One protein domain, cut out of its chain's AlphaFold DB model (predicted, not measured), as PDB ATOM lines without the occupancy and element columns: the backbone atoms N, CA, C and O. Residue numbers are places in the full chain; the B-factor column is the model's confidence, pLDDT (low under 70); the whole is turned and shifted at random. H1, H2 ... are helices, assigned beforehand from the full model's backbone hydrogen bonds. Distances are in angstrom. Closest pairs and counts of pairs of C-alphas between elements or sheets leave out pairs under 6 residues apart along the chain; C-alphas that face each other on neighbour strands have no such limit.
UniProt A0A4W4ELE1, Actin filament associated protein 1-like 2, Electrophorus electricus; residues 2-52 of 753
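What this domain is: This is residues 2 to 52 of the 753 residues of the protein "Actin filament associated protein 1-like 2" of Electrophorus electricus (UniProt A0A4W4ELE1). Two long helices, H2 and H1, make a helical hairpin, folded back on itself through residues 23 to 29 and spread toward its open end, where residues 2 to 9 of H1 stick out. The printed part has 51 residues with two named helices, H1 then H2, and no named strand. Its class is all helix. It is loose, with a radius of gyration of the C-alphas of 12.8 A, and elongated, spanning 39 by 20 by 13 A.

Where its parts are: Find C-alpha 30 at (29.667, -3.823, -31.752); from there H2, residues 30 to 51, runs 32.3 A to C-alpha 51 at (2.478, 12.084, -38.873). H1, residues 2 to 22, begins at C-alpha 2 at (7.536, 28.151, -30.457) and runs 30.4 A.

How they stand to each other: H2 touches H1 with residues 36 to 43 alone, and H1 touches H2 with residues 13 to 20 alone. Look at Leu 20 and Lys 36: their C-alphas, the closest of the two helices, are 6.9 A apart. The helices run opposite ways at a steep tilt of 38 degrees, only just past shallow. Every O i to N i+4 pair is within hydrogen-bond range in H2, and 16 of 17 in H1.

The domain as a whole: The C-alphas of Glu 2 and His 27, the two farthest apart, are 39.2 A apart. The printed part has no cut, and the link from H1 to H2 is short. Look for pLDDT under 70 at residues 2 to 8 and 49 to 52.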
ATOM      1  N   GLU A   2       7.920  29.540 -30.114       43.94
ATOM      2  CA  GLU A   2       7.536  28.151 -30.457       43.94
ATOM      3  C   GLU A   2       7.766  27.752 -31.930       43.94
ATOM      4  O   GLU A   2       8.451  26.774 -32.206       43.94
ATOM      5  N   ARG A   3       7.274  28.533 -32.907       51.41
ATOM      6  CA  ARG A   3       7.450  28.229 -34.345       51.41
ATOM      7  C   ARG A   3       8.921  28.150 -34.794       51.41
ATOM      8  O   ARG A   3       9.225  27.436 -35.741       51.41
ATOM      9  N   PHE A   4       9.819  28.866 -34.119       54.03
ATOM     10  CA  PHE A   4      11.265  28.817 -34.355       54.03
ATOM     11  C   PHE A   4      11.891  27.577 -33.696       54.03
ATOM     12  O   PHE A   4      12.744  26.930 -34.290       54.03
ATOM     13  N   GLU A   5      11.419  27.198 -32.505       52.84
ATOM     14  CA  GLU A   5      11.844  25.980 -31.799       52.84
ATOM     15  C   GLU A   5      11.471  24.708 -32.578       52.84
ATOM     16  O   GLU A   5      12.302  23.810 -32.691       52.84
ATOM     17  N   TYR A   6      10.280  24.656 -33.193       66.06
ATOM     18  CA  TYR A   6       9.899  23.561 -34.097       66.06
ATOM     19  C   TYR A   6      10.818  23.473 -35.327       66.06
ATOM     20  O   TYR A   6      11.341  22.400 -35.606       66.06
ATOM     21  N   MET A   7      11.099  24.589 -36.012       65.12
ATOM     22  CA  MET A   7      12.010  24.587 -37.171       65.12
ATOM     23  C   MET A   7      13.437  24.142 -36.807       65.12
ATOM     24  O   MET A   7      14.054  23.381 -37.549       65.12
ATOM     25  N   MET A   8      13.953  24.575 -35.652       65.62
ATOM     26  CA  MET A   8      15.261  24.139 -35.144       65.62
ATOM     27  C   MET A   8      15.285  22.643 -34.794       65.62
ATOM     28  O   MET A   8      16.304  21.981 -34.991       65.62
ATOM     29  N   LEU A   9      14.176  22.105 -34.278       77.75
ATOM     30  CA  LEU A   9      14.041  20.687 -33.956       77.75
ATOM     31  C   LEU A   9      13.968  19.817 -35.215       77.75
ATOM     32  O   LEU A   9      14.647  18.795 -35.272       77.75
ATOM     33  N   ASP A  10      13.187  20.216 -36.219       78.81
ATOM     34  CA  ASP A  10      13.065  19.458 -37.466       78.81
ATOM     35  C   ASP A  10      14.415  19.394 -38.203       78.81
ATOM     36  O   ASP A  10      14.849  18.300 -38.563       78.81
ATOM     37  N   GLN A  11      15.159  20.510 -38.287       82.62
ATOM     38  CA  GLN A  11      16.536  20.508 -38.807       82.62
ATOM     39  C   GLN A  11      17.438  19.546 -38.014       82.62
ATOM     40  O   GLN A  11      18.142  18.730 -38.604       82.62
ATOM     41  N   LEU A  12      17.394  19.575 -36.676       81.75
ATOM     42  CA  LEU A  12      18.199  18.684 -35.828       81.75
ATOM     43  C   LEU A  12      17.871  17.192 -36.053       81.75
ATOM     44  O   LEU A  12      18.761  16.343 -35.995       81.75
ATOM     45  N   LEU A  13      16.606  16.863 -36.336       88.19
ATOM     46  CA  LEU A  13      16.138  15.506 -36.649       88.19
ATOM     47  C   LEU A  13      16.477  15.060 -38.085       88.19
ATOM     48  O   LEU A  13      16.446  13.857 -38.379       88.19
ATOM     49  N   GLU A  14      16.792  15.993 -38.983       87.12
ATOM     50  CA  GLU A  14      17.371  15.707 -40.298       87.12
ATOM     51  C   GLU A  14      18.894  15.565 -40.229       87.12
ATOM     52  O   GLU A  14      19.418  14.580 -40.752       87.12
ATOM     53  N   GLU A  15      19.608  16.433 -39.510       88.81
ATOM     54  CA  GLU A  15      21.053  16.278 -39.272       88.81
ATOM     55  C   GLU A  15      21.368  14.952 -38.566       88.81
ATOM     56  O   GLU A  15      22.252  14.210 -38.993       88.81
ATOM     57  N   LEU A  16      20.586  14.574 -37.547       89.12
ATOM     58  CA  LEU A  16      20.727  13.275 -36.881       89.12
ATOM     59  C   LEU A  16      20.486  12.101 -37.847       89.12
ATOM     60  O   LEU A  16      21.168  11.080 -37.756       89.12
ATOM     61  N   GLN A  17      19.555  12.236 -38.799       91.38
ATOM     62  CA  GLN A  17      19.309  11.216 -39.824       91.38
ATOM     63  C   GLN A  17      20.513  11.061 -40.765       91.38
ATOM     64  O   GLN A  17      20.858   9.935 -41.127       91.38
ATOM     65  N   HIS A  18      21.145  12.170 -41.161       89.62
ATOM     66  CA  HIS A  18      22.329  12.165 -42.019       89.62
ATOM     67  C   HIS A  18      23.565  11.646 -41.279       89.62
ATOM     68  O   HIS A  18      24.262  10.784 -41.807       89.62
ATOM     69  N   PHE A  19      23.781  12.062 -40.030       90.31
ATOM     70  CA  PHE A  19      24.859  11.547 -39.185       90.31
ATOM     71  C   PHE A  19      24.757  10.029 -38.983       90.31
ATOM     72  O   PHE A  19      25.738   9.314 -39.177       90.31
ATOM     73  N   LEU A  20      23.560   9.505 -38.685       92.38
ATOM     74  CA  LEU A  20      23.354   8.057 -38.576       92.38
ATOM     75  C   LEU A  20      23.649   7.329 -39.902       92.38
ATOM     76  O   LEU A  20      24.234   6.252 -39.855       92.38
ATOM     77  N   LYS A  21      23.334   7.914 -41.068       90.62
ATOM     78  CA  LYS A  21      23.705   7.343 -42.381       90.62
ATOM     79  C   LYS A  21      25.212   7.372 -42.655       90.62
ATOM     80  O   LYS A  21      25.736   6.427 -43.230       90.62
ATOM     81  N   LEU A  22      25.927   8.425 -42.251       90.00
ATOM     82  CA  LEU A  22      27.390   8.480 -42.393       90.00
ATOM     83  C   LEU A  22      28.055   7.341 -41.605       90.00
ATOM     84  O   LEU A  22      28.938   6.660 -42.118       90.00
ATOM     85  N   LEU A  23      27.532   7.038 -40.413       89.81
ATOM     86  CA  LEU A  23      27.946   5.889 -39.606       89.81
ATOM     87  C   LEU A  23      27.557   4.511 -40.202       89.81
ATOM     88  O   LEU A  23      27.656   3.516 -39.487       89.81
ATOM     89  N   ASP A  24      27.020   4.398 -41.428       88.44
ATOM     90  CA  ASP A  24      26.899   3.108 -42.152       88.44
ATOM     91  C   ASP A  24      28.157   2.774 -42.971       88.44
ATOM     92  O   ASP A  24      28.385   1.608 -43.273       88.44
ATOM     93  N   GLY A  25      28.987   3.772 -43.302       83.69
ATOM     94  CA  GLY A  25      30.281   3.564 -43.967       83.69
ATOM     95  C   GLY A  25      31.453   3.315 -43.008       83.69
ATOM     96  O   GLY A  25      32.535   2.942 -43.451       83.69
ATOM     97  N   GLU A  26      31.247   3.525 -41.706       88.88
ATOM     98  CA  GLU A  26      32.293   3.495 -40.678       88.88
ATOM     99  C   GLU A  26      32.404   2.137 -39.974       88.88
ATOM    100  O   GLU A  26      31.401   1.491 -39.658       88.88
ATOM    101  N   HIS A  27      33.630   1.716 -39.647       88.69
ATOM    102  CA  HIS A  27      33.885   0.422 -39.002       88.69
ATOM    103  C   HIS A  27      33.632   0.471 -37.479       88.69
ATOM    104  O   HIS A  27      34.548   0.444 -36.650       88.69
ATOM    105  N   LEU A  28      32.354   0.555 -37.103       90.56
ATOM    106  CA  LEU A  28      31.902   0.674 -35.715       90.56
ATOM    107  C   LEU A  28      32.270  -0.541 -34.845       90.56
ATOM    108  O   LEU A  28      32.230  -1.692 -35.276       90.56
ATOM    109  N   SER A  29      32.522  -0.294 -33.556       85.94
ATOM    110  CA  SER A  29      32.532  -1.363 -32.551       85.94
ATOM    111  C   SER A  29      31.116  -1.920 -32.342       85.94
ATOM    112  O   SER A  29      30.132  -1.193 -32.489       85.94
ATOM    113  N   GLY A  30      30.984  -3.188 -31.937       81.81
ATOM    114  CA  GLY A  30      29.667  -3.823 -31.752       81.81
ATOM    115  C   GLY A  30      28.733  -3.048 -30.809       81.81
ATOM    116  O   GLY A  30      27.544  -2.904 -31.084       81.81
ATOM    117  N   THR A  31      29.272  -2.453 -29.739       74.38
ATOM    118  CA  THR A  31      28.503  -1.587 -28.828       74.38
ATOM    119  C   THR A  31      28.039  -0.292 -29.502       74.38
ATOM    120  O   THR A  31      26.915   0.146 -29.259       74.38
ATOM    121  N   ALA A  32      28.868   0.316 -30.360       79.50
ATOM    122  CA  ALA A  32      28.494   1.506 -31.121       79.50
ATOM    123  C   ALA A  32      27.437   1.189 -32.193       79.50
ATOM    124  O   ALA A  32      26.471   1.937 -32.318       79.50
ATOM    125  N   ALA A  33      27.550   0.052 -32.887       86.38
ATOM    126  CA  ALA A  33      26.551  -0.415 -33.850       86.38
ATOM    127  C   ALA A  33      25.173  -0.647 -33.198       86.38
ATOM    128  O   ALA A  33      24.161  -0.157 -33.698       86.38
ATOM    129  N   VAL A  34      25.121  -1.298 -32.026       83.06
ATOM    130  CA  VAL A  34      23.868  -1.477 -31.264       83.06
ATOM    131  C   VAL A  34      23.287  -0.132 -30.807       83.06
ATOM    132  O   VAL A  34      22.091   0.111 -30.963       83.06
ATOM    133  N   ARG A  35      24.118   0.785 -30.286       83.75
ATOM    134  CA  ARG A  35      23.665   2.133 -29.886       83.75
ATOM    135  C   ARG A  35      23.137   2.948 -31.067       83.75
ATOM    136  O   ARG A  35      22.136   3.642 -30.913       83.75
ATOM    137  N   LYS A  36      23.770   2.830 -32.234       93.00
ATOM    138  CA  LYS A  36      23.325   3.443 -33.487       93.00
ATOM    139  C   LYS A  36      21.952   2.913 -33.915       93.00
ATOM    140  O   LYS A  36      21.081   3.721 -34.226       93.00
ATOM    141  N   GLY A  37      21.747   1.592 -33.897       85.69
ATOM    142  CA  GLY A  37      20.460   0.970 -34.235       85.69
ATOM    143  C   GLY A  37      19.314   1.518 -33.382       85.69
ATOM    144  O   GLY A  37      18.337   2.032 -33.917       85.69
ATOM    145  N   LEU A  38      19.503   1.548 -32.057       86.50
ATOM    146  CA  LEU A  38      18.528   2.111 -31.113       86.50
ATOM    147  C   LEU A  38      18.218   3.599 -31.377       86.50
ATOM    148  O   LEU A  38      17.073   4.026 -31.243       86.50
ATOM    149  N   LEU A  39      19.211   4.405 -31.773       86.69
ATOM    150  CA  LEU A  39      18.991   5.810 -32.149       86.69
ATOM    151  C   LEU A  39      18.209   5.950 -33.465       86.69
ATOM    152  O   LEU A  39      17.369   6.845 -33.576       86.69
ATOM    153  N   ALA A  40      18.441   5.067 -34.439       91.00
ATOM    154  CA  ALA A  40      17.686   5.038 -35.691       91.00
ATOM    155  C   ALA A  40      16.220   4.620 -35.470       91.00
ATOM    156  O   ALA A  40      15.319   5.284 -35.985       91.00
ATOM    157  N   GLU A  41      15.974   3.596 -34.647       87.62
ATOM    158  CA  GLU A  41      14.627   3.162 -34.244       87.62
ATOM    159  C   GLU A  41      13.860   4.278 -33.519       87.62
ATOM    160  O   GLU A  41      12.717   4.574 -33.871       87.62
ATOM    161  N   LEU A  42      14.492   4.961 -32.554       85.00
ATOM    162  CA  LEU A  42      13.885   6.089 -31.837       85.00
ATOM    163  C   LEU A  42      13.537   7.257 -32.774       85.00
ATOM    164  O   LEU A  42      12.456   7.840 -32.657       85.00
ATOM    165  N   LEU A  43      14.420   7.583 -33.722       88.56
ATOM    166  CA  LEU A  43      14.189   8.629 -34.722       88.56
ATOM    167  C   LEU A  43      13.044   8.261 -35.684       88.56
ATOM    168  O   LEU A  43      12.213   9.110 -36.016       88.56
ATOM    169  N   GLN A  44      12.956   6.993 -36.095       85.06
ATOM    170  CA  GLN A  44      11.873   6.490 -36.941       85.06
ATOM    171  C   GLN A  44      10.529   6.479 -36.195       85.06
ATOM    172  O   GLN A  44       9.527   6.952 -36.736       85.06
ATOM    173  N   ALA A  45      10.510   6.026 -34.938       80.69
ATOM    174  CA  ALA A  45       9.326   6.042 -34.082       80.69
ATOM    175  C   ALA A  45       8.824   7.473 -33.815       80.69
ATOM    176  O   ALA A  45       7.615   7.712 -33.827       80.69
ATOM    177  N   TYR A  46       9.728   8.445 -33.638       80.38
ATOM    178  CA  TYR A  46       9.361   9.860 -33.536       80.38
ATOM    179  C   TYR A  46       8.666  10.355 -34.817       80.38
ATOM    180  O   TYR A  46       7.560  10.894 -34.749       80.38
ATOM    181  N   LYS A  47       9.261  10.103 -35.993       81.25
ATOM    182  CA  LYS A  47       8.704  10.530 -37.292       81.25
ATOM    183  C   LYS A  47       7.347   9.875 -37.598       81.25
ATOM    184  O   LYS A  47       6.435  10.560 -38.055       81.25
ATOM    185  N   GLN A  48       7.163   8.593 -37.261       76.75
ATOM    186  CA  GLN A  48       5.865   7.903 -37.365       76.75
ATOM    187  C   GLN A  48       4.803   8.456 -36.398       76.75
ATOM    188  O   GLN A  48       3.616   8.482 -36.723       76.75
ATOM    189  N   ARG A  49       5.203   8.916 -35.206       65.69
ATOM    190  CA  ARG A  49       4.274   9.479 -34.215       65.69
ATOM    191  C   ARG A  49       3.863  10.919 -34.536       65.69
ATOM    192  O   ARG A  49       2.745  11.305 -34.206       65.69
ATOM    193  N   GLY A  50       4.732  11.683 -35.203       60.69
ATOM    194  CA  GLY A  50       4.437  13.033 -35.691       60.69
ATOM    195  C   GLY A  50       3.376  13.053 -36.796       60.69
ATOM    196  O   GLY A  50       2.420  13.825 -36.714       60.69
ATOM    197  N   SER A  51       3.473  12.160 -37.789       47.81
ATOM    198  CA  SER A  51       2.478  12.084 -38.873       47.81
ATOM    199  C   SER A  51       1.085  11.678 -38.373       47.81
ATOM    200  O   SER A  51       0.085  12.232 -38.828       47.81
ATOM    201  N   ALA A  52       1.009  10.788 -37.377       45.69
ATOM    202  CA  ALA A  52      -0.249  10.316 -36.797       45.69
ATOM    203  C   ALA A  52      -1.070  11.395 -36.054       45.69
ATOM    204  O   ALA A  52      -2.260  11.190 -35.819       45.69
TER     205      ALA A  52